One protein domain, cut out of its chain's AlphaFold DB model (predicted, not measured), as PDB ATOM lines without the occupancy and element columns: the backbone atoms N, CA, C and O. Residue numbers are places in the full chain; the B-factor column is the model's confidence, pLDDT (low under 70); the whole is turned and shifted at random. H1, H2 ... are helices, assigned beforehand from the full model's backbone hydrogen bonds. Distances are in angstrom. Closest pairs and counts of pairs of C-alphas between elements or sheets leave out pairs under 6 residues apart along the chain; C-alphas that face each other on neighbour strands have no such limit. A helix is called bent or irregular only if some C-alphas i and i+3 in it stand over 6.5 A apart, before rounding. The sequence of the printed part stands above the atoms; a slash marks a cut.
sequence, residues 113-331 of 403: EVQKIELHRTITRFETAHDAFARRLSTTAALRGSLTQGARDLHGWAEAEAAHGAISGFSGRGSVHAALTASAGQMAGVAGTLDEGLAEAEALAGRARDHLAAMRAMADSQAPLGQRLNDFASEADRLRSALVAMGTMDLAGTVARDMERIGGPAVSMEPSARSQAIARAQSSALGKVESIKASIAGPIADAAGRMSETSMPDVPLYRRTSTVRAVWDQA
ATOM      1  N   GLU A 113      74.349   9.895  18.672       87.38
ATOM      2  CA  GLU A 113      73.382   8.854  19.039       87.38
ATOM      3  C   GLU A 113      72.235   9.421  19.875       87.38
ATOM      4  O   GLU A 113      71.070   9.110  19.643       87.38
ATOM      5  N   VAL A 114      72.539  10.338  20.792       90.38
ATOM      6  CA  VAL A 114      71.522  11.014  21.604       90.38
ATOM      7  C   VAL A 114      70.570  11.836  20.742       90.38
ATOM      8  O   VAL A 114      69.359  11.804  20.957       90.38
ATOM      9  N   GLN A 115      71.091  12.530  19.728       90.44
ATOM     10  CA  GLN A 115      70.239  13.231  18.770       90.44
ATOM     11  C   GLN A 115      69.366  12.251  17.983       90.44
ATOM     12  O   GLN A 115      68.178  12.503  17.803       90.44
ATOM     13  N   LYS A 116      69.904  11.090  17.581       90.38
ATOM     14  CA  LYS A 116      69.108  10.040  16.931       90.38
ATOM     15  C   LYS A 116      67.965   9.553  17.833       90.38
ATOM     16  O   LYS A 116      66.845   9.407  17.345       90.38
ATOM     17  N   ILE A 117      68.215   9.349  19.127       90.75
ATOM     18  CA  ILE A 117      67.184   8.975  20.110       90.75
ATOM     19  C   ILE A 117      66.093  10.050  20.192       90.75
ATOM     20  O   ILE A 117      64.908   9.717  20.164       90.75
ATOM     21  N   GLU A 118      66.462  11.332  20.254       91.06
ATOM     22  CA  GLU A 118      65.481  12.421  20.345       91.06
ATOM     23  C   GLU A 118      64.635  12.561  19.068       91.06
ATOM     24  O   GLU A 118      63.431  12.818  19.156       91.06
ATOM     25  N   LEU A 119      65.214  12.311  17.886       93.50
ATOM     26  CA  LEU A 119      64.460  12.243  16.628       93.50
ATOM     27  C   LEU A 119      63.401  11.134  16.666       93.50
ATOM     28  O   LEU A 119      62.231  11.392  16.382       93.50
ATOM     29  N   HIS A 120      63.778   9.921  17.082       94.19
ATOM     30  CA  HIS A 120      62.842   8.796  17.197       94.19
ATOM     31  C   HIS A 120      61.759   9.058  18.243       94.19
ATOM     32  O   HIS A 120      60.581   8.827  17.985       94.19
ATOM     33  N   ARG A 121      62.125   9.625  19.397       93.50
ATOM     34  CA  ARG A 121      61.158  10.030  20.422       93.50
ATOM     35  C   ARG A 121      60.163  11.056  19.882       93.50
ATOM     36  O   ARG A 121      58.976  10.982  20.191       93.50
ATOM     37  N   THR A 122      60.637  12.008  19.083       95.25
ATOM     38  CA  THR A 122      59.774  13.003  18.441       95.25
ATOM     39  C   THR A 122      58.820  12.345  17.449       95.25
ATOM     40  O   THR A 122      57.627  12.634  17.497       95.25
ATOM     41  N   ILE A 123      59.307  11.421  16.613       96.69
ATOM     42  CA  ILE A 123      58.462  10.629  15.705       96.69
ATOM     43  C   ILE A 123      57.356   9.918  16.494       96.69
ATOM     44  O   ILE A 123      56.187  10.086  16.169       96.69
ATOM     45  N   THR A 124      57.690   9.222  17.585       96.69
ATOM     46  CA  THR A 124      56.697   8.521  18.419       96.69
ATOM     47  C   THR A 124      55.650   9.461  19.025       96.69
ATOM     48  O   THR A 124      54.472   9.110  19.109       96.69
ATOM     49  N   ARG A 125      56.038  10.682  19.427       96.38
ATOM     50  CA  ARG A 125      55.075  11.695  19.896       96.38
ATOM     51  C   ARG A 125      54.096  12.084  18.788       96.38
ATOM     52  O   ARG A 125      52.898  12.161  19.042       96.38
ATOM     53  N   PHE A 126      54.589  12.302  17.569       96.88
ATOM     54  CA  PHE A 126      53.734  12.611  16.423       96.88
ATOM     55  C   PHE A 126      52.841  11.434  16.008       96.88
ATOM     56  O   PHE A 126      51.674  11.656  15.707       96.88
ATOM     57  N   GLU A 127      53.350  10.199  16.030       96.75
ATOM     58  CA  GLU A 127      52.558   8.982  15.791       96.75
ATOM     59  C   GLU A 127      51.406   8.877  16.793       96.75
ATOM     60  O   GLU A 127      50.255   8.705  16.407       96.75
ATOM     61  N   THR A 128      51.693   9.092  18.080       96.81
ATOM     62  CA  THR A 128      50.674   9.057  19.139       96.81
ATOM     63  C   THR A 128      49.579  10.103  18.904       96.81
ATOM     64  O   THR A 128      48.394   9.818  19.100       96.81
ATOM     65  N   ALA A 129      49.959  11.312  18.476       95.38
ATOM     66  CA  ALA A 129      49.011  12.369  18.135       95.38
ATOM     67  C   ALA A 129      48.176  12.004  16.897       95.38
ATOM     68  O   ALA A 129      46.952  12.136  16.925       95.38
ATOM     69  N   HIS A 130      48.811  11.494  15.838       95.62
ATOM     70  CA  HIS A 130      48.135  11.019  14.626       95.62
ATOM     71  C   HIS A 130      47.100   9.930  14.939       95.62
ATOM     72  O   HIS A 130      45.938  10.066  14.556       95.62
ATOM     73  N   ASP A 131      47.475   8.924  15.731       95.12
ATOM     74  CA  ASP A 131      46.575   7.851  16.159       95.12
ATOM     75  C   ASP A 131      45.395   8.382  16.988       95.12
ATOM     76  O   ASP A 131      44.273   7.875  16.895       95.12
ATOM     77  N   ALA A 132      45.621   9.410  17.812       94.06
ATOM     78  CA  ALA A 132      44.556  10.052  18.576       94.06
ATOM     79  C   ALA A 132      43.539  10.755  17.665       94.06
ATOM     80  O   ALA A 132      42.333  10.607  17.876       94.06
ATOM     81  N   PHE A 133      43.996  11.449  16.618       93.19
ATOM     82  CA  PHE A 133      43.096  12.012  15.611       93.19
ATOM     83  C   PHE A 133      42.356  10.929  14.824       93.19
ATOM     84  O   PHE A 133      41.150  11.052  14.624       93.19
ATOM     85  N   ALA A 134      43.039   9.852  14.428       92.38
ATOM     86  CA  ALA A 134      42.420   8.743  13.706       92.38
ATOM     87  C   ALA A 134      41.289   8.086  14.518       92.38
ATOM     88  O   ALA A 134      40.207   7.837  13.984       92.38
ATOM     89  N   ARG A 135      41.488   7.873  15.829       92.69
ATOM     90  CA  ARG A 135      40.436   7.371  16.736       92.69
ATOM     91  C   ARG A 135      39.249   8.328  16.860       92.69
ATOM     92  O   ARG A 135      38.104   7.884  16.945       92.69
ATOM     93  N   ARG A 136      39.500   9.639  16.882       91.44
ATOM     94  CA  ARG A 136      38.423  10.639  16.902       91.44
ATOM     95  C   ARG A 136      37.631  10.600  15.597       91.44
ATOM     96  O   ARG A 136      36.406  10.564  15.641       91.44
ATOM     97  N   LEU A 137      38.319  10.533  14.458       92.00
ATOM     98  CA  LEU A 137      37.693  10.459  13.139       92.00
ATOM     99  C   LEU A 137      36.808   9.214  12.995       92.00
ATOM    100  O   LEU A 137      35.667   9.330  12.555       92.00
ATOM    101  N   SER A 138      37.292   8.044  13.426       92.12
ATOM    102  CA  SER A 138      36.505   6.805  13.378       92.12
ATOM    103  C   SER A 138      35.276   6.852  14.290       92.12
ATOM    104  O   SER A 138      34.214   6.350  13.922       92.12
ATOM    105  N   THR A 139      35.389   7.508  15.448       92.62
ATOM    106  CA  THR A 139      34.261   7.731  16.360       92.62
ATOM    107  C   THR A 139      33.211   8.646  15.724       92.62
ATOM    108  O   THR A 139      32.025   8.328  15.753       92.62
ATOM    109  N   THR A 140      33.630   9.737  15.077       93.81
ATOM    110  CA  THR A 140      32.724  10.632  14.338       93.81
ATOM    111  C   THR A 140      32.071   9.923  13.149       93.81
ATOM    112  O   THR A 140      30.878  10.097  12.910       93.81
ATOM    113  N   ALA A 141      32.806   9.069  12.430       94.06
ATOM    114  CA  ALA A 141      32.274   8.306  11.300       94.06
ATOM    115  C   ALA A 141      31.120   7.365  11.694       94.06
ATOM    116  O   ALA A 141      30.257   7.064  10.866       94.06
ATOM    117  N   ALA A 142      31.046   6.945  12.963       93.12
ATOM    118  CA  ALA A 142      29.928   6.152  13.468       93.12
ATOM    119  C   ALA A 142      28.585   6.913  13.425       93.12
ATOM    120  O   ALA A 142      27.541   6.281  13.246       93.12
ATOM    121  N   LEU A 143      28.594   8.255  13.496       95.56
ATOM    122  CA  LEU A 143      27.383   9.087  13.404       95.56
ATOM    123  C   LEU A 143      26.668   8.941  12.058       95.56
ATOM    124  O   LEU A 143      25.447   9.072  11.992       95.56
ATOM    125  N   ARG A 144      27.401   8.609  10.988       96.31
ATOM    126  CA  ARG A 144      26.826   8.389   9.656       96.31
ATOM    127  C   ARG A 144      25.737   7.317   9.667       96.31
ATOM    128  O   ARG A 144      24.703   7.466   9.017       96.31
ATOM    129  N   GLY A 145      25.949   6.240  10.426       95.12
ATOM    130  CA  GLY A 145      24.953   5.179  10.582       95.12
ATOM    131  C   GLY A 145      23.661   5.707  11.204       95.12
ATOM    132  O   GLY A 145      22.576   5.460  10.683       95.12
ATOM    133  N   SER A 146      23.777   6.506  12.265       95.50
ATOM    134  CA  SER A 146      22.631   7.125  12.937       95.50
ATOM    135  C   SER A 146      21.900   8.135  12.049       95.50
ATOM    136  O   SER A 146      20.675   8.124  12.016       95.50
ATOM    137  N   LEU A 147      22.622   8.952  11.275       96.62
ATOM    138  CA  LEU A 147      22.030   9.924  10.345       96.62
ATOM    139  C   LEU A 147      21.246   9.238   9.219       96.62
ATOM    140  O   LEU A 147      20.098   9.584   8.943       96.62
ATOM    141  N   THR A 148      21.842   8.226   8.587       96.12
ATOM    142  CA  THR A 148      21.190   7.468   7.505       96.12
ATOM    143  C   THR A 148      20.013   6.633   8.004       96.12
ATOM    144  O   THR A 148      19.053   6.415   7.263       96.12
ATOM    145  N   GLN A 149      20.058   6.154   9.250       96.69
ATOM    146  CA  GLN A 149      18.916   5.495   9.876       96.69
ATOM    147  C   GLN A 149      17.801   6.497  10.195       96.69
ATOM    148  O   GLN A 149      16.672   6.284   9.766       96.69
ATOM    149  N   GLY A 150      18.113   7.620  10.845       95.81
ATOM    150  CA  GLY A 150      17.121   8.641  11.189       95.81
ATOM    151  C   GLY A 150      16.421   9.242   9.966       95.81
ATOM    152  O   GLY A 150      15.209   9.453   9.984       95.81
ATOM    153  N   ALA A 151      17.149   9.434   8.859       96.31
ATOM    154  CA  ALA A 151      16.566   9.864   7.589       96.31
ATOM    155  C   ALA A 151      15.555   8.840   7.039       96.31
ATOM    156  O   ALA A 151      14.479   9.223   6.574       96.31
ATOM    157  N   ARG A 152      15.869   7.537   7.124       97.31
ATOM    158  CA  ARG A 152      14.955   6.454   6.721       97.31
ATOM    159  C   ARG A 152      13.725   6.384   7.620       97.31
ATOM    160  O   ARG A 152      12.622   6.240   7.103       97.31
ATOM    161  N   ASP A 153      13.899   6.548   8.926       96.25
ATOM    162  CA  ASP A 153      12.792   6.530   9.884       96.25
ATOM    163  C   ASP A 153      11.817   7.691   9.617       96.25
ATOM    164  O   ASP A 153      10.610   7.474   9.520       96.25
ATOM    165  N   LEU A 154      12.325   8.912   9.401       94.56
ATOM    166  CA  LEU A 154      11.505  10.075   9.026       94.56
ATOM    167  C   LEU A 154      10.765   9.869   7.697       94.56
ATOM    168  O   LEU A 154       9.598  10.249   7.580       94.56
ATOM    169  N   HIS A 155      11.413   9.242   6.713       95.50
ATOM    170  CA  HIS A 155      10.769   8.893   5.447       95.50
ATOM    171  C   HIS A 155       9.652   7.855   5.645       95.50
ATOM    172  O   HIS A 155       8.563   8.012   5.095       95.50
ATOM    173  N   GLY A 156       9.873   6.840   6.484       95.06
ATOM    174  CA  GLY A 156       8.854   5.850   6.842       95.06
ATOM    175  C   GLY A 156       7.638   6.480   7.529       95.06
ATOM    176  O   GLY A 156       6.498   6.172   7.182       95.06
ATOM    177  N   TRP A 157       7.856   7.436   8.439       93.31
ATOM    178  CA  TRP A 157       6.770   8.225   9.034       93.31
ATOM    179  C   TRP A 157       6.013   9.059   7.994       93.31
ATOM    180  O   TRP A 157       4.783   9.141   8.049       93.31
ATOM    181  N   ALA A 158       6.718   9.650   7.024       91.62
ATOM    182  CA  ALA A 158       6.092  10.397   5.936       91.62
ATOM    183  C   ALA A 158       5.208   9.491   5.059       91.62
ATOM    184  O   ALA A 158       4.108   9.891   4.671       91.62
ATOM    185  N   GLU A 159       5.657   8.274   4.753       93.25
ATOM    186  CA  GLU A 159       4.887   7.286   3.986       93.25
ATOM    187  C   GLU A 159       3.662   6.780   4.756       93.25
ATOM    188  O   GLU A 159       2.568   6.716   4.188       93.25
ATOM    189  N   ALA A 160       3.806   6.500   6.054       91.31
ATOM    190  CA  ALA A 160       2.700   6.086   6.917       91.31
ATOM    191  C   ALA A 160       1.613   7.170   7.036       91.31
ATOM    192  O   ALA A 160       0.418   6.863   7.025       91.31
ATOM    193  N   GLU A 161       2.003   8.448   7.092       89.38
ATOM    194  CA  GLU A 161       1.062   9.571   7.025       89.38
ATOM    195  C   GLU A 161       0.319   9.607   5.682       89.38
ATOM    196  O   GLU A 161      -0.904   9.747   5.643       89.38
ATOM    197  N   ALA A 162       1.034   9.429   4.568       88.62
ATOM    198  CA  ALA A 162       0.423   9.456   3.244       88.62
ATOM    199  C   ALA A 162      -0.575   8.303   3.032       88.62
ATOM    200  O   ALA A 162      -1.630   8.521   2.437       88.62
ATOM    201  N   ALA A 163      -0.256   7.102   3.519       89.06
ATOM    202  CA  ALA A 163      -1.078   5.909   3.336       89.06
ATOM    203  C   ALA A 163      -2.262   5.831   4.313       89.06
ATOM    204  O   ALA A 163      -3.353   5.408   3.927       89.06
ATOM    205  N   HIS A 164      -2.061   6.221   5.575       87.12
ATOM    206  CA  HIS A 164      -3.005   5.924   6.659       87.12
ATOM    207  C   HIS A 164      -3.368   7.133   7.529       87.12
ATOM    208  O   HIS A 164      -4.219   7.003   8.405       87.12
ATOM    209  N   GLY A 165      -2.744   8.297   7.322       84.31
ATOM    210  CA  GLY A 165      -2.955   9.462   8.186       84.31
ATOM    211  C   GLY A 165      -2.513   9.211   9.626       84.31
ATOM    212  O   GLY A 165      -3.194   9.634  10.557       84.31
ATOM    213  N   ALA A 166      -1.416   8.471   9.820       82.94
ATOM    214  CA  ALA A 166      -0.954   8.010  11.130       82.94
ATOM    215  C   ALA A 166      -0.744   9.138  12.167       82.94
ATOM    216  O   ALA A 166      -0.827   8.896  13.372       82.94
ATOM    217  N   ILE A 167      -0.487  10.369  11.718       80.62
ATOM    218  CA  ILE A 167      -0.172  11.522  12.562       80.62
ATOM    219  C   ILE A 167      -1.347  12.506  12.601       80.62
ATOM    220  O   ILE A 167      -1.784  12.878  13.700       80.62
ATOM    221  N   SER A 168      -1.872  12.912  11.435       81.31
ATOM    222  CA  SER A 168      -2.963  13.899  11.339       81.31
ATOM    223  C   SER A 168      -4.376  13.313  11.420       81.31
ATOM    224  O   SER A 168      -5.333  14.065  11.605       81.31
ATOM    225  N   GLY A 169      -4.522  11.992  11.299       78.06
ATOM    226  CA  GLY A 169      -5.810  11.297  11.213       78.06
ATOM    227  C   GLY A 169      -6.432  11.295   9.812       78.06
ATOM    228  O   GLY A 169      -7.485  10.689   9.625       78.06
ATOM    229  N   PHE A 170      -5.799  11.944   8.827       75.19
ATOM    230  CA  PHE A 170      -6.258  11.987   7.439       75.19
ATOM    231  C   PHE A 170      -5.166  11.459   6.508       75.19
ATOM    232  O   PHE A 170      -4.042  11.951   6.520       75.19
ATOM    233  N   SER A 171      -5.494  10.468   5.678       79.81
ATOM    234  CA  SER A 171      -4.563   9.957   4.667       79.81
ATOM    235  C   SER A 171      -4.346  10.990   3.563       79.81
ATOM    236  O   SER A 171      -5.314  11.500   2.989       79.81
ATOM    237  N   GLY A 172      -3.090  11.264   3.219       76.31
ATOM    238  CA  GLY A 172      -2.755  12.086   2.061       76.31
ATOM    239  C   GLY A 172      -1.400  12.779   2.164       76.31
ATOM    240  O   GLY A 172      -0.775  12.855   3.218       76.31
ATOM    241  N   ARG A 173      -0.938  13.330   1.039       82.62
ATOM    242  CA  ARG A 173       0.326  14.080   0.950       82.62
ATOM    243  C   ARG A 173       0.126  15.545   1.350       82.62
ATOM    244  O   ARG A 173       0.181  16.439   0.512       82.62
ATOM    245  N   GLY A 174      -0.184  15.765   2.627       81.88
ATOM    246  CA  GLY A 174      -0.403  17.092   3.213       81.88
ATOM    247  C   GLY A 174       0.874  17.786   3.702       81.88
ATOM    248  O   GLY A 174       1.994  17.351   3.431       81.88
ATOM    249  N   SER A 175       0.704  18.860   4.482       81.75
ATOM    250  CA  SER A 175       1.806  19.626   5.090       81.75
ATOM    251  C   SER A 175       2.690  18.782   6.013       81.75
ATOM    252  O   SER A 175       3.904  18.953   6.010       81.75
ATOM    253  N   VAL A 176       2.101  17.836   6.751       84.31
ATOM    254  CA  VAL A 176       2.822  16.904   7.636       84.31
ATOM    255  C   VAL A 176       3.761  15.995   6.843       84.31
ATOM    256  O   VAL A 176       4.944  15.905   7.164       84.31
ATOM    257  N   HIS A 177       3.257  15.380   5.770       87.94
ATOM    258  CA  HIS A 177       4.071  14.573   4.862       87.94
ATOM    259  C   HIS A 177       5.223  15.402   4.275       87.94
ATOM    260  O   HIS A 177       6.372  14.977   4.324       87.94
ATOM    261  N   ALA A 178       4.936  16.614   3.786       87.56
ATOM    262  CA  ALA A 178       5.960  17.501   3.237       87.56
ATOM    263  C   ALA A 178       7.037  17.878   4.274       87.56
ATOM    264  O   ALA A 178       8.221  17.868   3.949       87.56
ATOM    265  N   ALA A 179       6.649  18.158   5.523       87.50
ATOM    266  CA  ALA A 179       7.577  18.500   6.601       87.50
ATOM    267  C   ALA A 179       8.492  17.326   6.998       87.50
ATOM    268  O   ALA A 179       9.693  17.522   7.205       87.50
ATOM    269  N   LEU A 180       7.952  16.105   7.072       90.38
ATOM    270  CA  LEU A 180       8.734  14.899   7.363       90.38
ATOM    271  C   LEU A 180       9.693  14.560   6.220       90.38
ATOM    272  O   LEU A 180      10.875  14.336   6.473       90.38
ATOM    273  N   THR A 181       9.226  14.617   4.970       92.25
ATOM    274  CA  THR A 181      10.071  14.412   3.784       92.25
ATOM    275  C   THR A 181      11.184  15.460   3.700       92.25
ATOM    276  O   THR A 181      12.334  15.118   3.432       92.25
ATOM    277  N   ALA A 182      10.883  16.731   3.993       91.81
ATOM    278  CA  ALA A 182      11.892  17.787   4.048       91.81
ATOM    279  C   ALA A 182      12.934  17.528   5.148       91.81
ATOM    280  O   ALA A 182      14.129  17.665   4.900       91.81
ATOM    281  N   SER A 183      12.502  17.096   6.337       93.12
ATOM    282  CA  SER A 183      13.405  16.776   7.454       93.12
ATOM    283  C   SER A 183      14.284  15.556   7.149       93.12
ATOM    284  O   SER A 183      15.476  15.567   7.448       93.12
ATOM    285  N   ALA A 184      13.726  14.526   6.503       94.88
ATOM    286  CA  ALA A 184      14.480  13.368   6.025       94.88
ATOM    287  C   ALA A 184      15.551  13.782   5.001       94.88
ATOM    288  O   ALA A 184      16.704  13.367   5.109       94.88
ATOM    289  N   GLY A 185      15.192  14.654   4.051       95.75
ATOM    290  CA  GLY A 185      16.124  15.220   3.076       95.75
ATOM    291  C   GLY A 185      17.231  16.059   3.721       95.75
ATOM    292  O   GLY A 185      18.393  15.914   3.354       95.75
ATOM    293  N   GLN A 186      16.904  16.880   4.725       95.19
ATOM    294  CA  GLN A 186      17.897  17.636   5.498       95.19
ATOM    295  C   GLN A 186      18.870  16.705   6.225       95.19
ATOM    296  O   GLN A 186      20.076  16.906   6.145       95.19
ATOM    297  N   MET A 187      18.371  15.653   6.879       95.94
ATOM    298  CA  MET A 187      19.211  14.687   7.592       95.94
ATOM    299  C   MET A 187      20.118  13.887   6.646       95.94
ATOM    300  O   MET A 187      21.287  13.665   6.958       95.94
ATOM    301  N   ALA A 188      19.616  13.516   5.463       96.19
ATOM    302  CA  ALA A 188      20.431  12.925   4.402       96.19
ATOM    303  C   ALA A 188      21.494  13.907   3.875       96.19
ATOM    304  O   ALA A 188      22.627  13.504   3.623       96.19
ATOM    305  N   GLY A 189      21.159  15.196   3.771       96.62
ATOM    306  CA  GLY A 189      22.112  16.257   3.442       96.62
ATOM    307  C   GLY A 189      23.245  16.361   4.464       96.62
ATOM    308  O   GLY A 189      24.409  16.382   4.074       96.62
ATOM    309  N   VAL A 190      22.925  16.319   5.763       97.00
ATOM    310  CA  VAL A 190      23.937  16.310   6.839       97.00
ATOM    311  C   VAL A 190      24.836  15.077   6.749       97.00
ATOM    312  O   VAL A 190      26.044  15.191   6.942       97.00
ATOM    313  N   ALA A 191      24.285  13.904   6.414       96.44
ATOM    314  CA  ALA A 191      25.094  12.709   6.169       96.44
ATOM    315  C   ALA A 191      26.068  12.902   4.990       96.44
ATOM    316  O   ALA A 191      27.228  12.519   5.106       96.44
ATOM    317  N   GLY A 192      25.628  13.549   3.906       96.75
ATOM    318  CA  GLY A 192      26.485  13.888   2.765       96.75
ATOM    319  C   GLY A 192      27.612  14.859   3.127       96.75
ATOM    320  O   GLY A 192      28.770  14.593   2.820       96.75
ATOM    321  N   THR A 193      27.311  15.941   3.854       96.12
ATOM    322  CA  THR A 193      28.334  16.883   4.345       96.12
ATOM    323  C   THR A 193      29.315  16.211   5.309       96.12
ATOM    324  O   THR A 193      30.511  16.501   5.287       96.12
ATOM    325  N   LEU A 194      28.834  15.281   6.143       96.44
ATOM    326  CA  LEU A 194      29.705  14.470   6.988       96.44
ATOM    327  C   LEU A 194      30.636  13.590   6.143       96.44
ATOM    328  O   LEU A 194      31.827  13.553   6.434       96.44
ATOM    329  N   ASP A 195      30.135  12.918   5.104       96.56
ATOM    330  CA  ASP A 195      30.957  12.092   4.207       96.56
ATOM    331  C   ASP A 195      32.050  12.918   3.500       96.56
ATOM    332  O   ASP A 195      33.203  12.488   3.442       96.56
ATOM    333  N   GLU A 196      31.727  14.128   3.029       96.25
ATOM    334  CA  GLU A 196      32.704  15.061   2.445       96.25
ATOM    335  C   GLU A 196      33.798  15.444   3.454       96.25
ATOM    336  O   GLU A 196      34.993  15.353   3.158       96.25
ATOM    337  N   GLY A 197      33.401  15.806   4.678       95.94
ATOM    338  CA  GLY A 197      34.336  16.157   5.743       95.94
ATOM    339  C   GLY A 197      35.208  14.983   6.201       95.94
ATOM    340  O   GLY A 197      36.396  15.162   6.476       95.94
ATOM    341  N   LEU A 198      34.653  13.766   6.251       95.44
ATOM    342  CA  LEU A 198      35.408  12.547   6.549       95.44
ATOM    343  C   LEU A 198      36.458  12.269   5.463       95.44
ATOM    344  O   LEU A 198      37.599  11.951   5.799       95.44
ATOM    345  N   ALA A 199      36.108  12.440   4.184       96.12
ATOM    346  CA  ALA A 199      37.036  12.248   3.071       96.12
ATOM    347  C   ALA A 199      38.202  13.253   3.102       96.12
ATOM    348  O   ALA A 199      39.360  12.874   2.896       96.12
ATOM    349  N   GLU A 200      37.932  14.526   3.409       95.69
ATOM    350  CA  GLU A 200      38.981  15.540   3.572       95.69
ATOM    351  C   GLU A 200      39.902  15.227   4.765       95.69
ATOM    352  O   GLU A 200      41.133  15.297   4.647       95.69
ATOM    353  N   ALA A 201      39.327  14.819   5.899       94.81
ATOM    354  CA  ALA A 201      40.092  14.434   7.081       94.81
ATOM    355  C   ALA A 201      40.977  13.203   6.815       94.81
ATOM    356  O   ALA A 201      42.124  13.149   7.263       94.81
ATOM    357  N   GLU A 202      40.487  12.233   6.044       94.50
ATOM    358  CA  GLU A 202      41.243  11.040   5.664       94.50
ATOM    359  C   GLU A 202      42.393  11.367   4.696       94.50
ATOM    360  O   GLU A 202      43.502  10.840   4.845       94.50
ATOM    361  N   ALA A 203      42.194  12.316   3.774       95.69
ATOM    362  CA  ALA A 203      43.259  12.832   2.915       95.69
ATOM    363  C   ALA A 203      44.360  13.548   3.721       95.69
ATOM    364  O   ALA A 203      45.556  13.341   3.482       95.69
ATOM    365  N   LEU A 204      43.986  14.360   4.715       95.81
ATOM    366  CA  LEU A 204      44.935  14.971   5.652       95.81
ATOM    367  C   LEU A 204      45.689  13.918   6.476       95.81
ATOM    368  O   LEU A 204      46.914  13.999   6.593       95.81
ATOM    369  N   ALA A 205      44.989  12.901   6.980       94.75
ATOM    370  CA  ALA A 205      45.597  11.797   7.716       94.75
ATOM    371  C   ALA A 205      46.551  10.963   6.841       94.75
ATOM    372  O   ALA A 205      47.528  10.416   7.356       94.75
ATOM    373  N   GLY A 206      46.296  10.865   5.532       96.12
ATOM    374  CA  GLY A 206      47.226  10.327   4.533       96.12
ATOM    375  C   GLY A 206      48.515  11.141   4.450       96.12
ATOM    376  O   GLY A 206      49.587  10.603   4.714       96.12
ATOM    377  N   ARG A 207      48.409  12.455   4.218       96.69
ATOM    378  CA  ARG A 207      49.577  13.357   4.168       96.69
ATOM    379  C   ARG A 207      50.412  13.312   5.447       96.69
ATOM    380  O   ARG A 207      51.637  13.277   5.388       96.69
ATOM    381  N   ALA A 208      49.764  13.273   6.610       96.88
ATOM    382  CA  ALA A 208      50.458  13.142   7.889       96.88
ATOM    383  C   ALA A 208      51.259  11.825   7.993       96.88
ATOM    384  O   ALA A 208      52.387  11.830   8.489       96.88
ATOM    385  N   ARG A 209      50.726  10.705   7.482       97.31
ATOM    386  CA  ARG A 209      51.461   9.427   7.421       97.31
ATOM    387  C   ARG A 209      52.672   9.500   6.497       97.31
ATOM    388  O   ARG A 209      53.721   8.964   6.855       97.31
ATOM    389  N   ASP A 210      52.549  10.183   5.364       98.00
ATOM    390  CA  ASP A 210      53.656  10.365   4.423       98.00
ATOM    391  C   ASP A 210      54.787  11.192   5.053       98.00
ATOM    392  O   ASP A 210      55.951  10.788   5.008       98.00
ATOM    393  N   HIS A 211      54.447  12.286   5.745       97.56
ATOM    394  CA  HIS A 211      55.421  13.086   6.496       97.56
ATOM    395  C   HIS A 211      56.094  12.278   7.619       97.56
ATOM    396  O   HIS A 211      57.310  12.342   7.787       97.56
ATOM    397  N   LEU A 212      55.343  11.446   8.355       97.50
ATOM    398  CA  LEU A 212      55.916  10.532   9.352       97.50
ATOM    399  C   LEU A 212      56.902   9.534   8.725       97.50
ATOM    400  O   LEU A 212      57.957   9.260   9.298       97.50
ATOM    401  N   ALA A 213      56.586   8.982   7.552       97.81
ATOM    402  CA  ALA A 213      57.488   8.086   6.831       97.81
ATOM    403  C   ALA A 213      58.773   8.805   6.386       97.81
ATOM    404  O   ALA A 213      59.869   8.272   6.577       97.81
ATOM    405  N   ALA A 214      58.652  10.035   5.880       97.31
ATOM    406  CA  ALA A 214      59.794  10.872   5.525       97.31
ATOM    407  C   ALA A 214      60.675  11.189   6.748       97.31
ATOM    408  O   ALA A 214      61.894  11.024   6.687       97.31
ATOM    409  N   MET A 215      60.074  11.545   7.888       97.38
ATOM    410  CA  MET A 215      60.800  11.791   9.140       97.38
ATOM    411  C   MET A 215      61.580  10.559   9.615       97.38
ATOM    412  O   MET A 215      62.735  10.699  10.019       97.38
ATOM    413  N   ARG A 216      60.999   9.351   9.530       96.81
ATOM    414  CA  ARG A 216      61.706   8.091   9.847       96.81
ATOM    415  C   ARG A 216      62.910   7.882   8.926       96.81
ATOM    416  O   ARG A 216      64.013   7.632   9.406       96.81
ATOM    417  N   ALA A 217      62.735   8.085   7.619       95.88
ATOM    418  CA  ALA A 217      63.833   7.985   6.658       95.88
ATOM    419  C   ALA A 217      64.965   8.991   6.953       95.88
ATOM    420  O   ALA A 217      66.143   8.640   6.889       95.88
ATOM    421  N   MET A 218      64.633  10.227   7.343       94.69
ATOM    422  CA  MET A 218      65.619  11.239   7.748       94.69
ATOM    423  C   MET A 218      66.345  10.856   9.047       94.69
ATOM    424  O   MET A 218      67.569  11.025   9.151       94.69
ATOM    425  N   ALA A 219      65.615  10.310  10.024       93.00
ATOM    426  CA  ALA A 219      66.159   9.867  11.305       93.00
ATOM    427  C   ALA A 219      67.148   8.699  11.156       93.00
ATOM    428  O   ALA A 219      68.107   8.634  11.928       93.00
ATOM    429  N   ASP A 220      66.986   7.847  10.144       93.62
ATOM    430  CA  ASP A 220      67.904   6.738   9.848       93.62
ATOM    431  C   ASP A 220      68.932   7.025   8.747       93.62
ATOM    432  O   ASP A 220      69.854   6.236   8.535       93.62
ATOM    433  N   SER A 221      68.830   8.172   8.074       91.69
ATOM    434  CA  SER A 221      69.775   8.547   7.023       91.69
ATOM    435  C   SER A 221      71.213   8.724   7.537       91.69
ATOM    436  O   SER A 221      71.463   9.130   8.676       91.69
ATOM    437  N   GLN A 222      72.180   8.482   6.648       88.94
ATOM    438  CA  GLN A 222      73.613   8.700   6.900       88.94
ATOM    439  C   GLN A 222      74.081  10.131   6.575       88.94
ATOM    440  O   GLN A 222      75.281  10.402   6.545       88.94
ATOM    441  N   ALA A 223      73.152  11.057   6.317       87.56
ATOM    442  CA  ALA A 223      73.488  12.446   6.031       87.56
ATOM    443  C   ALA A 223      74.168  13.130   7.242       87.56
ATOM    444  O   ALA A 223      74.009  12.685   8.388       87.56
ATOM    445  N   PRO A 224      74.922  14.226   7.031       86.69
ATOM    446  CA  PRO A 224      75.507  14.992   8.125       86.69
ATOM    447  C   PRO A 224      74.446  15.404   9.155       86.69
ATOM    448  O   PRO A 224      73.366  15.867   8.790       86.69
ATOM    449  N   LEU A 225      74.761  15.272  10.448       84.19
ATOM    450  CA  LEU A 225      73.801  15.490  11.539       84.19
ATOM    451  C   LEU A 225      73.099  16.856  11.458       84.19
ATOM    452  O   LEU A 225      71.889  16.924  11.626       84.19
ATOM    453  N   GLY A 226      73.834  17.932  11.165       82.88
ATOM    454  CA  GLY A 226      73.246  19.270  11.029       82.88
ATOM    455  C   GLY A 226      72.200  19.354   9.913       82.88
ATOM    456  O   GLY A 226      71.129  19.913  10.124       82.88
ATOM    457  N   GLN A 227      72.475  18.731   8.762       87.12
ATOM    458  CA  GLN A 227      71.521  18.656   7.655       87.12
ATOM    459  C   GLN A 227      70.291  17.832   8.050       87.12
ATOM    460  O   GLN A 227      69.172  18.310   7.904       87.12
ATOM    461  N   ARG A 228      70.492  16.651   8.651       90.00
ATOM    462  CA  ARG A 228      69.394  15.794   9.135       90.00
ATOM    463  C   ARG A 228      68.458  16.523  10.087       90.00
ATOM    464  O   ARG A 228      67.249  16.408   9.953       90.00
ATOM    465  N   LEU A 229      69.012  17.266  11.045       89.56
ATOM    466  CA  LEU A 229      68.223  18.015  12.023       89.56
ATOM    467  C   LEU A 229      67.410  19.140  11.369       89.56
ATOM    468  O   LEU A 229      66.283  19.380  11.798       89.56
ATOM    469  N   ASN A 230      67.959  19.806  10.349       90.56
ATOM    470  CA  ASN A 230      67.267  20.863   9.609       90.56
ATOM    471  C   ASN A 230      66.147  20.295   8.724       90.56
ATOM    472  O   ASN A 230      65.023  20.795   8.763       90.56
ATOM    473  N   ASP A 231      66.438  19.230   7.975       92.12
ATOM    474  CA  ASP A 231      65.463  18.562   7.109       92.12
ATOM    475  C   ASP A 231      64.311  17.992   7.947       92.12
ATOM    476  O   ASP A 231      63.139  18.220   7.646       92.12
ATOM    477  N   PHE A 232      64.639  17.355   9.077       95.25
ATOM    478  CA  PHE A 232      63.654  16.855  10.030       95.25
ATOM    479  C   PHE A 232      62.809  17.976  10.644       95.25
ATOM    480  O   PHE A 232      61.614  17.784  10.843       95.25
ATOM    481  N   ALA A 233      63.394  19.146  10.936       94.06
ATOM    482  CA  ALA A 233      62.641  20.286  11.461       94.06
ATOM    483  C   ALA A 233      61.572  20.765  10.474       94.06
ATOM    484  O   ALA A 233      60.411  20.923  10.846       94.06
ATOM    485  N   SER A 234      61.968  20.933   9.210       94.62
ATOM    486  CA  SER A 234      61.069  21.319   8.121       94.62
ATOM    487  C   SER A 234      59.927  20.312   7.954       94.62
ATOM    488  O   SER A 234      58.761  20.691   7.833       94.62
ATOM    489  N   GLU A 235      60.242  19.017   8.014       96.69
ATOM    490  CA  GLU A 235      59.244  17.960   7.878       96.69
ATOM    491  C   GLU A 235      58.305  17.872   9.091       96.69
ATOM    492  O   GLU A 235      57.095  17.709   8.929       96.69
ATOM    493  N   ALA A 236      58.829  18.071  10.302       96.94
ATOM    494  CA  ALA A 236      58.028  18.138  11.520       96.94
ATOM    495  C   ALA A 236      57.038  19.316  11.497       96.94
ATOM    496  O   ALA A 236      55.901  19.165  11.943       96.94
ATOM    497  N   ASP A 237      57.425  20.470  10.944       96.44
ATOM    498  CA  ASP A 237      56.522  21.616  10.783       96.44
ATOM    499  C   ASP A 237      55.398  21.339   9.777       96.44
ATOM    500  O   ASP A 237      54.243  21.706  10.021       96.44
ATOM    501  N   ARG A 238      55.698  20.642   8.673       96.38
ATOM    502  CA  ARG A 238      54.685  20.206   7.693       96.38
ATOM    503  C   ARG A 238      53.702  19.215   8.307       96.38
ATOM    504  O   ARG A 238      52.492  19.401   8.180       96.38
ATOM    505  N   LEU A 239      54.211  18.219   9.031       97.38
ATOM    506  CA  LEU A 239      53.388  17.261   9.763       97.38
ATOM    507  C   LEU A 239      52.498  17.957  10.795       97.38
ATOM    508  O   LEU A 239      51.292  17.717  10.842       97.38
ATOM    509  N   ARG A 240      53.074  18.864  11.589       95.88
ATOM    510  CA  ARG A 240      52.330  19.661  12.566       95.88
ATOM    511  C   ARG A 240      51.213  20.452  11.895       95.88
ATOM    512  O   ARG A 240      50.100  20.456  12.406       95.88
ATOM    513  N   SER A 241      51.487  21.089  10.758       95.19
ATOM    514  CA  SER A 241      50.479  21.824   9.988       95.19
ATOM    515  C   SER A 241      49.313  20.923   9.565       95.19
ATOM    516  O   SER A 241      48.156  21.284   9.775       95.19
ATOM    517  N   ALA A 242      49.597  19.715   9.062       94.75
ATOM    518  CA  ALA A 242      48.564  18.746   8.692       94.75
ATOM    519  C   ALA A 242      47.712  18.302   9.899       94.75
ATOM    520  O   ALA A 242      46.486  18.268   9.803       94.75
ATOM    521  N   LEU A 243      48.341  18.020  11.045       94.56
ATOM    522  CA  LEU A 243      47.632  17.639  12.275       94.56
ATOM    523  C   LEU A 243      46.800  18.791  12.854       94.56
ATOM    524  O   LEU A 243      45.684  18.573  13.319       94.56
ATOM    525  N   VAL A 244      47.306  20.027  12.797       94.56
ATOM    526  CA  VAL A 244      46.544  21.218  13.202       94.56
ATOM    527  C   VAL A 244      45.335  21.414  12.290       94.56
ATOM    528  O   VAL A 244      44.240  21.630  12.800       94.56
ATOM    529  N   ALA A 245      45.503  21.283  10.969       93.44
ATOM    530  CA  ALA A 245      44.398  21.373  10.016       93.44
ATOM    531  C   ALA A 245      43.315  20.321  10.309       93.44
ATOM    532  O   ALA A 245      42.139  20.668  10.393       93.44
ATOM    533  N   MET A 246      43.705  19.070  10.578       91.75
ATOM    534  CA  MET A 246      42.770  18.026  11.024       91.75
ATOM    535  C   MET A 246      42.047  18.409  12.314       91.75
ATOM    536  O   MET A 246      40.853  18.173  12.455       91.75
ATOM    537  N   GLY A 247      42.761  19.008  13.264       88.44
ATOM    538  CA  GLY A 247      42.172  19.457  14.514       88.44
ATOM    539  C   GLY A 247      41.135  20.566  14.343       88.44
ATOM    540  O   GLY A 247      40.107  20.550  15.012       88.44
ATOM    541  N   THR A 248      41.343  21.490  13.408       91.00
ATOM    542  CA  THR A 248      40.369  22.563  13.150       91.00
ATOM    543  C   THR A 248      39.038  22.073  12.563       91.00
ATOM    544  O   THR A 248      38.067  22.828  12.565       91.00
ATOM    545  N   MET A 249      38.956  20.820  12.104       90.94
ATOM    546  CA  MET A 249      37.729  20.228  11.566       90.94
ATOM    547  C   MET A 249      36.783  19.785  12.698       90.94
ATOM    548  O   MET A 249      36.867  18.668  13.213       90.94
ATOM    549  N   ASP A 250      35.831  20.645  13.071       89.69
ATOM    550  CA  ASP A 250      34.743  20.317  14.010       89.69
ATOM    551  C   ASP A 250      33.561  19.633  13.293       89.69
ATOM    552  O   ASP A 250      32.464  20.183  13.154       89.69
ATOM    553  N   LEU A 251      33.792  18.409  12.806       93.94
ATOM    554  CA  LEU A 251      32.757  17.610  12.137       93.94
ATOM    555  C   LEU A 251      31.614  17.254  13.100       93.94
ATOM    556  O   LEU A 251      30.442  17.422  12.770       93.94
ATOM    557  N   ALA A 252      31.955  16.811  14.312       94.31
ATOM    558  CA  ALA A 252      30.973  16.413  15.317       94.31
ATOM    559  C   ALA A 252      30.107  17.595  15.776       94.31
ATOM    560  O   ALA A 252      28.885  17.479  15.804       94.31
ATOM    561  N   GLY A 253      30.697  18.759  16.064       94.62
ATOM    562  CA  GLY A 253      29.915  19.930  16.454       94.62
ATOM    563  C   GLY A 253      29.061  20.479  15.311       94.62
ATOM    564  O   GLY A 253      27.970  20.989  15.562       94.62
ATOM    565  N   THR A 254      29.486  20.322  14.053       95.06
ATOM    566  CA  THR A 254      28.641  20.657  12.892       95.06
ATOM    567  C   THR A 254      27.406  19.760  12.830       95.06
ATOM    568  O   THR A 254      26.292  20.277  12.774       95.06
ATOM    569  N   VAL A 255      27.580  18.440  12.974       96.94
ATOM    570  CA  VAL A 255      26.454  17.491  13.054       96.94
ATOM    571  C   VAL A 255      25.531  17.818  14.230       96.94
ATOM    572  O   VAL A 255      24.316  17.814  14.051       96.94
ATOM    573  N   ALA A 256      26.074  18.144  15.406       96.44
ATOM    574  CA  ALA A 256      25.274  18.510  16.577       96.44
ATOM    575  C   ALA A 256      24.361  19.713  16.287       96.44
ATOM    576  O   ALA A 256      23.143  19.614  16.433       96.44
ATOM    577  N   ARG A 257      24.931  20.808  15.766       95.75
ATOM    578  CA  ARG A 257      24.190  22.035  15.417       95.75
ATOM    579  C   ARG A 257      23.139  21.806  14.330       95.75
ATOM    580  O   ARG A 257      22.069  22.416  14.362       95.75
ATOM    581  N   ASP A 258      23.432  20.963  13.342       96.00
ATOM    582  CA  ASP A 258      22.471  20.640  12.286       96.00
ATOM    583  C   ASP A 258      21.328  19.755  12.806       96.00
ATOM    584  O   ASP A 258      20.166  19.985  12.462       96.00
ATOM    585  N   MET A 259      21.623  18.790  13.683       95.75
ATOM    586  CA  MET A 259      20.609  17.934  14.306       95.75
ATOM    587  C   MET A 259      19.718  18.702  15.284       95.75
ATOM    588  O   MET A 259      18.507  18.493  15.277       95.75
ATOM    589  N   GLU A 260      20.261  19.642  16.060       94.12
ATOM    590  CA  GLU A 260      19.463  20.546  16.901       94.12
ATOM    591  C   GLU A 260      18.485  21.378  16.064       94.12
ATOM    592  O   GLU A 260      17.313  21.517  16.417       94.12
ATOM    593  N   ARG A 261      18.932  21.881  14.906       92.69
ATOM    594  CA  ARG A 261      18.081  22.644  13.982       92.69
ATOM    595  C   ARG A 261      16.961  21.788  13.395       92.69
ATOM    596  O   ARG A 261      15.833  22.261  13.279       92.69
ATOM    597  N   ILE A 262      17.258  20.537  13.038       91.94
ATOM    598  CA  ILE A 262      16.256  19.591  12.529       91.94
ATOM    599  C   ILE A 262      15.287  19.184  13.644       91.94
ATOM    600  O   ILE A 262      14.086  19.131  13.403       91.94
ATOM    601  N   GLY A 263      15.768  18.936  14.863       86.88
ATOM    602  CA  GLY A 263      14.942  18.589  16.022       86.88
ATOM    603  C   GLY A 263      14.096  19.749  16.558       86.88
ATOM    604  O   GLY A 263      13.070  19.510  17.191       86.88
ATOM    605  N   GLY A 264      14.493  20.990  16.273       82.06
ATOM    606  CA  GLY A 264      13.813  22.201  16.714       82.06
ATOM    607  C   GLY A 264      12.429  22.437  16.083       82.06
ATOM    608  O   GLY A 264      12.064  21.803  15.078       82.06
ATOM    609  N   PRO A 265      11.646  23.363  16.671       71.31
ATOM    610  CA  PRO A 265      10.323  23.727  16.175       71.31
ATOM    611  C   PRO A 265      10.411  24.289  14.753       71.31
ATOM    612  O   PRO A 265      11.324  25.047  14.415       71.31
ATOM    613  N   ALA A 266       9.458  23.908  13.901       61.09
ATOM    614  CA  ALA A 266       9.415  24.412  12.535       61.09
ATOM    615  C   ALA A 266       9.008  25.891  12.565       61.09
ATOM    616  O   ALA A 266       7.898  26.227  12.979       61.09
ATOM    617  N   VAL A 267       9.898  26.786  12.128       51.12
ATOM    618  CA  VAL A 267       9.578  28.213  12.006       51.12
ATOM    619  C   VAL A 267       8.489  28.373  10.941       51.12
ATOM    620  O   VAL A 267       8.750  28.292   9.746       51.12
ATOM    621  N   SER A 268       7.263  28.591  11.419       45.47
ATOM    622  CA  SER A 268       6.121  29.157  10.697       45.47
ATOM    623  C   SER A 268       5.606  28.356   9.493       45.47
ATOM    624  O   SER A 268       5.850  28.705   8.341       45.47
ATOM    625  N   MET A 269       4.765  27.351   9.749       48.25
ATOM    626  CA  MET A 269       3.721  26.978   8.785       48.25
ATOM    627  C   MET A 269       2.413  27.642   9.222       48.25
ATOM    628  O   MET A 269       1.832  27.247  10.233       48.25
ATOM    629  N   GLU A 270       1.948  28.658   8.487       48.03
ATOM    630  CA  GLU A 270       0.591  29.172   8.691       48.03
ATOM    631  C   GLU A 270      -0.419  28.035   8.454       48.03
ATOM    632  O   GLU A 270      -0.310  27.320   7.448       48.03
ATOM    633  N   PRO A 271      -1.399  27.833   9.354       50.81
ATOM    634  CA  PRO A 271      -2.419  26.815   9.171       50.81
ATOM    635  C   PRO A 271      -3.223  27.099   7.900       50.81
ATOM    636  O   PRO A 271      -4.082  27.977   7.855       50.81
ATOM    637  N   SER A 272      -2.967  26.321   6.852       50.81
ATOM    638  CA  SER A 272      -3.825  26.234   5.675       50.81
ATOM    639  C   SER A 272      -5.108  25.497   6.075       50.81
ATOM    640  O   SER A 272      -5.241  24.285   5.894       50.81
ATOM    641  N   ALA A 273      -6.043  26.202   6.716       53.62
ATOM    642  CA  ALA A 273      -7.307  25.617   7.143       53.62
ATOM    643  C   ALA A 273      -8.486  26.565   6.901       53.62
ATOM    644  O   ALA A 273      -8.613  27.616   7.516       53.62
ATOM    645  N   ARG A 274      -9.420  26.121   6.047       56.91
ATOM    646  CA  ARG A 274     -10.721  26.771   5.792       56.91
ATOM    647  C   ARG A 274     -11.768  26.504   6.902       56.91
ATOM    648  O   ARG A 274     -12.902  26.945   6.772       56.91
ATOM    649  N   SER A 275     -11.420  25.766   7.969       62.59
ATOM    650  CA  SER A 275     -12.317  25.350   9.068       62.59
ATOM    651  C   SER A 275     -11.578  25.241  10.413       62.59
ATOM    652  O   SER A 275     -10.457  24.732  10.480       62.59
ATOM    653  N   GLN A 276     -12.234  25.659  11.503       66.88
ATOM    654  CA  GLN A 276     -11.684  25.690  12.869       66.88
ATOM    655  C   GLN A 276     -11.333  24.291  13.425       66.88
ATOM    656  O   GLN A 276     -10.429  24.161  14.249       66.88
ATOM    657  N   ALA A 277     -12.002  23.232  12.949       66.25
ATOM    658  CA  ALA A 277     -11.705  21.845  13.326       66.25
ATOM    659  C   ALA A 277     -10.415  21.321  12.665       66.25
ATOM    660  O   ALA A 277      -9.615  20.648  13.313       66.25
ATOM    661  N   ILE A 278     -10.177  21.694  11.402       64.56
ATOM    662  CA  ILE A 278      -8.966  21.330  10.649       64.56
ATOM    663  C   ILE A 278      -7.748  22.048  11.237       64.56
ATOM    664  O   ILE A 278      -6.703  21.430  11.405       64.56
ATOM    665  N   ALA A 279      -7.901  23.313  11.640       65.31
ATOM    666  CA  ALA A 279      -6.835  24.072  12.295       65.31
ATOM    667  C   ALA A 279      -6.380  23.431  13.625       65.31
ATOM    668  O   ALA A 279      -5.183  23.316  13.882       65.31
ATOM    669  N   ARG A 280      -7.322  22.953  14.458       70.19
ATOM    670  CA  ARG A 280      -6.999  22.250  15.718       70.19
ATOM    671  C   ARG A 280      -6.319  20.899  15.474       70.19
ATOM    672  O   ARG A 280      -5.340  20.587  16.148       70.19
ATOM    673  N   ALA A 281      -6.798  20.123  14.498       68.44
ATOM    674  CA  ALA A 281      -6.181  18.852  14.117       68.44
ATOM    675  C   ALA A 281      -4.762  19.047  13.551       68.44
ATOM    676  O   ALA A 281      -3.847  18.320  13.928       68.44
ATOM    677  N   GLN A 282      -4.552  20.075  12.723       68.00
ATOM    678  CA  GLN A 282      -3.237  20.433  12.187       68.00
ATOM    679  C   GLN A 282      -2.257  20.861  13.284       68.00
ATOM    680  O   GLN A 282      -1.122  20.399  13.281       68.00
ATOM    681  N   SER A 283      -2.684  21.688  14.243       74.25
ATOM    682  CA  SER A 283      -1.826  22.106  15.361       74.25
ATOM    683  C   SER A 283      -1.406  20.918  16.239       74.25
ATOM    684  O   SER A 283      -0.235  20.802  16.597       74.25
ATOM    685  N   SER A 284      -2.318  19.977  16.511       79.19
ATOM    686  CA  SER A 284      -1.978  18.736  17.222       79.19
ATOM    687  C   SER A 284      -1.044  17.827  16.409       79.19
ATOM    688  O   SER A 284      -0.120  17.241  16.974       79.19
ATOM    689  N   ALA A 285      -1.244  17.728  15.091       79.06
ATOM    690  CA  ALA A 285      -0.375  16.960  14.205       79.06
ATOM    691  C   ALA A 285       1.040  17.555  14.128       79.06
ATOM    692  O   ALA A 285       2.012  16.810  14.197       79.06
ATOM    693  N   LEU A 286       1.163  18.884  14.067       79.44
ATOM    694  CA  LEU A 286       2.442  19.601  14.118       79.44
ATOM    695  C   LEU A 286       3.215  19.290  15.406       79.44
ATOM    696  O   LEU A 286       4.373  18.899  15.319       79.44
ATOM    697  N   GLY A 287       2.566  19.334  16.576       83.50
ATOM    698  CA  GLY A 287       3.220  18.969  17.841       83.50
ATOM    699  C   GLY A 287       3.707  17.511  17.881       83.50
ATOM    700  O   GLY A 287       4.771  17.218  18.426       83.50
ATOM    701  N   LYS A 288       2.978  16.580  17.247       87.12
ATOM    702  CA  LYS A 288       3.433  15.185  17.097       87.12
ATOM    703  C   LYS A 288       4.629  15.068  16.152       87.12
ATOM    704  O   LYS A 288       5.559  14.332  16.461       87.12
ATOM    705  N   VAL A 289       4.624  15.786  15.026       88.56
ATOM    706  CA  VAL A 289       5.767  15.834  14.097       88.56
ATOM    707  C   VAL A 289       7.002  16.377  14.801       88.56
ATOM    708  O   VAL A 289       8.069  15.785  14.687       88.56
ATOM    709  N   GLU A 290       6.862  17.462  15.560       88.69
ATOM    710  CA  GLU A 290       7.949  18.026  16.362       88.69
ATOM    711  C   GLU A 290       8.478  17.009  17.377       88.69
ATOM    712  O   GLU A 290       9.686  16.803  17.452       88.69
ATOM    713  N   SER A 291       7.594  16.282  18.069       90.25
ATOM    714  CA  SER A 291       7.998  15.207  18.981       90.25
ATOM    715  C   SER A 291       8.731  14.059  18.275       90.25
ATOM    716  O   SER A 291       9.693  13.532  18.832       90.25
ATOM    717  N   ILE A 292       8.305  13.656  17.072       91.81
ATOM    718  CA  ILE A 292       8.974  12.606  16.283       91.81
ATOM    719  C   ILE A 292      10.360  13.087  15.842       91.81
ATOM    720  O   ILE A 292      11.349  12.379  16.035       91.81
ATOM    721  N   LYS A 293      10.452  14.310  15.305       92.94
ATOM    722  CA  LYS A 293      11.720  14.930  14.895       92.94
ATOM    723  C   LYS A 293      12.688  15.024  16.072       92.94
ATOM    724  O   LYS A 293      13.833  14.605  15.937       92.94
ATOM    725  N   ALA A 294      12.226  15.504  17.226       92.25
ATOM    726  CA  ALA A 294      13.031  15.600  18.440       92.25
ATOM    727  C   ALA A 294      13.485  14.221  18.948       92.25
ATOM    728  O   ALA A 294      14.641  14.063  19.331       92.25
ATOM    729  N   SER A 295      12.617  13.204  18.889       94.50
ATOM    730  CA  SER A 295      12.961  11.835  19.298       94.50
ATOM    731  C   SER A 295      14.038  11.188  18.423       94.50
ATOM    732  O   SER A 295      14.742  10.304  18.907       94.50
ATOM    733  N   ILE A 296      14.149  11.584  17.152       94.56
ATOM    734  CA  ILE A 296      15.143  11.043  16.213       94.56
ATOM    735  C   ILE A 296      16.424  11.883  16.240       94.56
ATOM    736  O   ILE A 296      17.516  11.342  16.391       94.56
ATOM    737  N   ALA A 297      16.304  13.206  16.111       95.06
ATOM    738  CA  ALA A 297      17.451  14.101  15.992       95.06
ATOM    739  C   ALA A 297      18.138  14.384  17.338       95.06
ATOM    740  O   ALA A 297      19.355  14.536  17.369       95.06
ATOM    741  N   GLY A 298      17.391  14.405  18.450       95.00
ATOM    742  CA  GLY A 298      17.912  14.717  19.787       95.00
ATOM    743  C   GLY A 298      19.050  13.792  20.236       95.00
ATOM    744  O   GLY A 298      20.142  14.281  20.510       95.00
ATOM    745  N   PRO A 299      18.878  12.455  20.221       96.12
ATOM    746  CA  PRO A 299      19.952  11.536  20.598       96.12
ATOM    747  C   PRO A 299      21.213  11.659  19.729       96.12
ATOM    748  O   PRO A 299      22.324  11.452  20.223       96.12
ATOM    749  N   ILE A 300      21.055  11.993  18.440       96.25
ATOM    750  CA  ILE A 300      22.176  12.208  17.514       96.25
ATOM    751  C   ILE A 300      22.886  13.523  17.852       96.25
ATOM    752  O   ILE A 300      24.115  13.536  17.926       96.25
ATOM    753  N   ALA A 301      22.129  14.597  18.104       96.19
ATOM    754  CA  ALA A 301      22.657  15.884  18.546       96.19
ATOM    755  C   ALA A 301      23.459  15.740  19.845       96.19
ATOM    756  O   ALA A 301      24.616  16.147  19.892       96.19
ATOM    757  N   ASP A 302      22.899  15.064  20.851       95.44
ATOM    758  CA  ASP A 302      23.557  14.833  22.138       95.44
ATOM    759  C   ASP A 302      24.848  14.018  21.986       95.44
ATOM    760  O   ASP A 302      25.872  14.312  22.608       95.44
ATOM    761  N   ALA A 303      24.820  12.961  21.166       95.38
ATOM    762  CA  ALA A 303      26.000  12.144  20.907       95.38
ATOM    763  C   ALA A 303      27.103  12.948  20.209       95.38
ATOM    764  O   ALA A 303      28.260  12.885  20.626       95.38
ATOM    765  N   ALA A 304      26.740  13.726  19.189       95.69
ATOM    766  CA  ALA A 304      27.661  14.571  18.444       95.69
ATOM    767  C   ALA A 304      28.208  15.732  19.303       95.69
ATOM    768  O   ALA A 304      29.400  16.037  19.239       95.69
ATOM    769  N   GLY A 305      27.380  16.313  20.177       94.62
ATOM    770  CA  GLY A 305      27.769  17.345  21.139       94.62
ATOM    771  C   GLY A 305      28.841  16.852  22.109       94.62
ATOM    772  O   GLY A 305      29.919  17.441  22.185       94.62
ATOM    773  N   ARG A 306      28.631  15.686  22.739       93.69
ATOM    774  CA  ARG A 306      29.640  15.057  23.621       93.69
ATOM    775  C   ARG A 306      30.973  14.783  22.909       93.69
ATOM    776  O   ARG A 306      32.043  14.891  23.509       93.69
ATOM    777  N   MET A 307      30.930  14.422  21.625       92.62
ATOM    778  CA  MET A 307      32.140  14.215  20.815       92.62
ATOM    779  C   MET A 307      32.870  15.532  20.495       92.62
ATOM    780  O   MET A 307      34.101  15.542  20.401       92.62
ATOM    781  N   SER A 308      32.137  16.638  20.331       89.25
ATOM    782  CA  SER A 308      32.714  17.973  20.106       89.25
ATOM    783  C   SER A 308      33.369  18.529  21.378       89.25
ATOM    784  O   SER A 308      34.459  19.090  21.305       89.25
ATOM    785  N   GLU A 309      32.780  18.267  22.549       89.69
ATOM    786  CA  GLU A 309      33.321  18.657  23.862       89.69
ATOM    787  C   GLU A 309      34.593  17.893  24.264       89.69
ATOM    788  O   GLU A 309      35.344  18.334  25.136       89.69
ATOM    789  N   THR A 310      34.858  16.742  23.639       85.69
ATOM    790  CA  THR A 310      36.073  15.969  23.911       85.69
ATOM    791  C   THR A 310      37.305  16.781  23.506       85.69
ATOM    792  O   THR A 310      37.428  17.207  22.357       85.69
ATOM    793  N   SER A 311      38.241  16.959  24.447       80.38
ATOM    794  CA  SER A 311      39.457  17.750  24.236       80.38
ATOM    795  C   SER A 311      40.213  17.300  22.989       80.38
ATOM    796  O   SER A 311      40.464  16.107  22.794       80.38
ATOM    797  N   MET A 312      40.617  18.268  22.171       82.94
ATOM    798  CA  MET A 312      41.385  17.997  20.966       82.94
ATOM    799  C   MET A 312      42.743  17.366  21.313       82.94
ATOM    800  O   MET A 312      43.359  17.790  22.295       82.94
ATOM    801  N   PRO A 313      43.225  16.373  20.540       86.50
ATOM    802  CA  PRO A 313      44.554  15.817  20.753       86.50
ATOM    803  C   PRO A 313      45.625  16.910  20.711       86.50
ATOM    804  O   PRO A 313      45.598  17.773  19.830       86.50
ATOM    805  N   ASP A 314      46.566  16.859  21.654       89.38
ATOM    806  CA  ASP A 314      47.704  17.773  21.657       89.38
ATOM    807  C   ASP A 314      48.590  17.504  20.437       89.38
ATOM    808  O   ASP A 314      48.915  16.351  20.124       89.38
ATOM    809  N   VAL A 315      48.969  18.569  19.734       91.44
ATOM    810  CA  VAL A 315      49.829  18.466  18.556       91.44
ATOM    811  C   VAL A 315      51.255  18.786  18.990       91.44
ATOM    812  O   VAL A 315      51.547  19.938  19.323       91.44
ATOM    813  N   PRO A 316      52.174  17.806  18.964       90.94
ATOM    814  CA  PRO A 316      53.520  18.026  19.456       90.94
ATOM    815  C   PRO A 316      54.261  19.052  18.593       90.94
ATOM    816  O   PRO A 316      54.083  19.152  17.377       90.94
ATOM    817  N   LEU A 317      55.139  19.808  19.249       88.88
ATOM    818  CA  LEU A 317      56.066  20.727  18.605       88.88
ATOM    819  C   LEU A 317      57.456  20.095  18.598       88.88
ATOM    820  O   LEU A 317      57.982  19.729  19.652       88.88
ATOM    821  N   TYR A 318      58.090  20.047  17.432       89.69
ATOM    822  CA  TYR A 318      59.520  19.798  17.386       89.69
ATOM    823  C   TYR A 318      60.269  21.100  17.661       89.69
ATOM    824  O   TYR A 318      60.230  22.046  16.878       89.69
ATOM    825  N   ARG A 319      60.965  21.149  18.798       85.31
ATOM    826  CA  ARG A 319      61.946  22.192  19.080       85.31
ATOM    827  C   ARG A 319      63.320  21.571  18.967       85.31
ATOM    828  O   ARG A 319      63.621  20.605  19.665       85.31
ATOM    829  N   ARG A 320      64.164  22.162  18.126       80.31
ATOM    830  CA  ARG A 320      65.552  21.737  18.023       80.31
ATOM    831  C   ARG A 320      66.224  21.844  19.392       80.31
ATOM    832  O   ARG A 320      66.343  22.934  19.953       80.31
ATOM    833  N   THR A 321      66.672  20.708  19.911       82.06
ATOM    834  CA  THR A 321      67.397  20.634  21.177       82.06
ATOM    835  C   THR A 321      68.892  20.619  20.886       82.06
ATOM    836  O   THR A 321      69.363  19.870  20.026       82.06
ATOM    837  N   SER A 322      69.657  21.463  21.581       85.50
ATOM    838  CA  SER A 322      71.115  21.435  21.462       85.50
ATOM    839  C   SER A 322      71.646  20.075  21.915       85.50
ATOM    840  O   SER A 322      71.120  19.479  22.854       85.50
ATOM    841  N   THR A 323      72.712  19.582  21.279       85.88
ATOM    842  CA  THR A 323      73.311  18.286  21.649       85.88
ATOM    843  C   THR A 323      73.728  18.259  23.113       85.88
ATOM    844  O   THR A 323      73.550  17.248  23.783       85.88
ATOM    845  N   VAL A 324      74.178  19.405  23.630       86.75
ATOM    846  CA  VAL A 324      74.522  19.568  25.043       86.75
ATOM    847  C   VAL A 324      73.336  19.267  25.949       86.75
ATOM    848  O   VAL A 324      73.441  18.453  26.864       86.75
ATOM    849  N   ARG A 325      72.192  19.896  25.666       88.06
ATOM    850  CA  ARG A 325      70.976  19.690  26.446       88.06
ATOM    851  C   ARG A 325      70.462  18.263  26.308       88.06
ATOM    852  O   ARG A 325      70.123  17.654  27.312       88.06
ATOM    853  N   ALA A 326      70.472  17.711  25.098       87.44
ATOM    854  CA  ALA A 326      70.004  16.353  24.858       87.44
ATOM    855  C   ALA A 326      70.834  15.316  25.641       87.44
ATOM    856  O   ALA A 326      70.272  14.402  26.241       87.44
ATOM    857  N   VAL A 327      72.163  15.475  25.699       88.38
ATOM    858  CA  VAL A 327      73.057  14.602  26.483       88.38
ATOM    859  C   VAL A 327      72.781  14.714  27.979       88.38
ATOM    860  O   VAL A 327      72.823  13.704  28.679       88.38
ATOM    861  N   TRP A 328      72.467  15.913  28.472       89.12
ATOM    862  CA  TRP A 328      72.109  16.106  29.875       89.12
ATOM    863  C   TRP A 328      70.752  15.482  30.216       89.12
ATOM    864  O   TRP A 328      70.641  14.727  31.180       89.12
ATOM    865  N   ASP A 329      69.744  15.707  29.373       88.88
ATOM    866  CA  ASP A 329      68.409  15.123  29.531       88.88
ATOM    867  C   ASP A 329      68.450  13.582  29.452       88.88
ATOM    868  O   ASP A 329      67.607  12.900  30.032       88.88
ATOM    869  N   GLN A 330      69.439  13.014  28.747       86.56
ATOM    870  CA  GLN A 330      69.687  11.571  28.650       86.56
ATOM    871  C   GLN A 330      70.854  11.079  29.522       86.56
ATOM    872  O   GLN A 330      71.311   9.952  29.330       86.56
ATOM    873  N   ALA A 331      71.332  11.854  30.503       87.38
ATOM    874  CA  ALA A 331      72.543  11.507  31.256       87.38
ATOM    875  C   ALA A 331      72.476  10.106  31.894       87.38
ATOM    876  O   ALA A 331      73.458   9.363  31.860       87.38
TER     877      ALA A 331
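Overview. This is residues 113 to 331 of the 403 residues of an uncharacterized protein of Roseospira visakhapatnamensis (UniProt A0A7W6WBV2). This is a long, slender rod of helices: H1 and H2 follow end to end along its length, H3 folds back beside both, and H4 and H5 return end to end along H3. The bent helix H6 then folds back over part of the length, and residues 310 to 322, with no named element, lead to short H7 at the end where H1 begins. The 219 printed residues have seven named helices, H1 to H7 in chain order, and no named strand; the class is all helix. The whole is extended, with a radius of gyration of the C-alphas of 26.4 A and spans of 88 by 24 by 21 A.

Along the chain. Find C-alpha 113 at (73.382, 8.854, 19.039); from there H1, residues 113 to 141, runs 41.8 A. H2, residues 143 to 164, runs 31.3 A. Look next at C-alpha 175, at (1.806, 19.626, 5.090), where H3 begins; it runs 67.5 A to residue 220. H4, residues 225 to 248, covers 34.2 A, and H5, residues 251 to 263, covers 18.3 A. H6, residues 276 to 309, was assigned as one helix by its hydrogen bonds but is bent, with C-alphas 296 and 299 6.5 A apart; its arms are H6a, residues 276 to 296, 30.7 A, and H6b, residues 299 to 309, 15.5 A, at a steep tilt of 45 degrees. H7, residues 323 to 329, ends with C-alpha 329 at (68.409, 15.123, 29.531).

Arrangement. H1, H2, H3, H4, H5 and H6a form a bundle, helices side by side, with H3 as the hub, touching five others. H1 touches H3, closest at the C-alphas of Leu 119 and Ala 219, 6.1 A. H2 and H3 are a hairpin, closest at the C-alphas of Ala 151 and Ala 184, 4.4 A, at a shallow tilt of 13 degrees. H3 and H4 are another, at 8 degrees, with the C-alphas of Ala 208 and Leu 239 closest at 5.4 A. H5 touches H6b, closest at the C-alphas of Ala 256 and Ala 301, 4.2 A. H7 touches H1 with residues 114 to 118 of H1 alone, closest at the C-alphas of Val 114 and Val 327, 6.2 A. H4 and H6a are apart. In each helix or arm, every O i to N i+4 pair is within hydrogen-bond range.

Size, cuts and confidence. The C-alphas of Ser 275 and Ala 331 are the two farthest apart, 88.8 A. The printed part has no cut. The links H5 to H6 and H6 to H7 are long. Confidence is under 70 at residues 266 to 279 and 281 to 282.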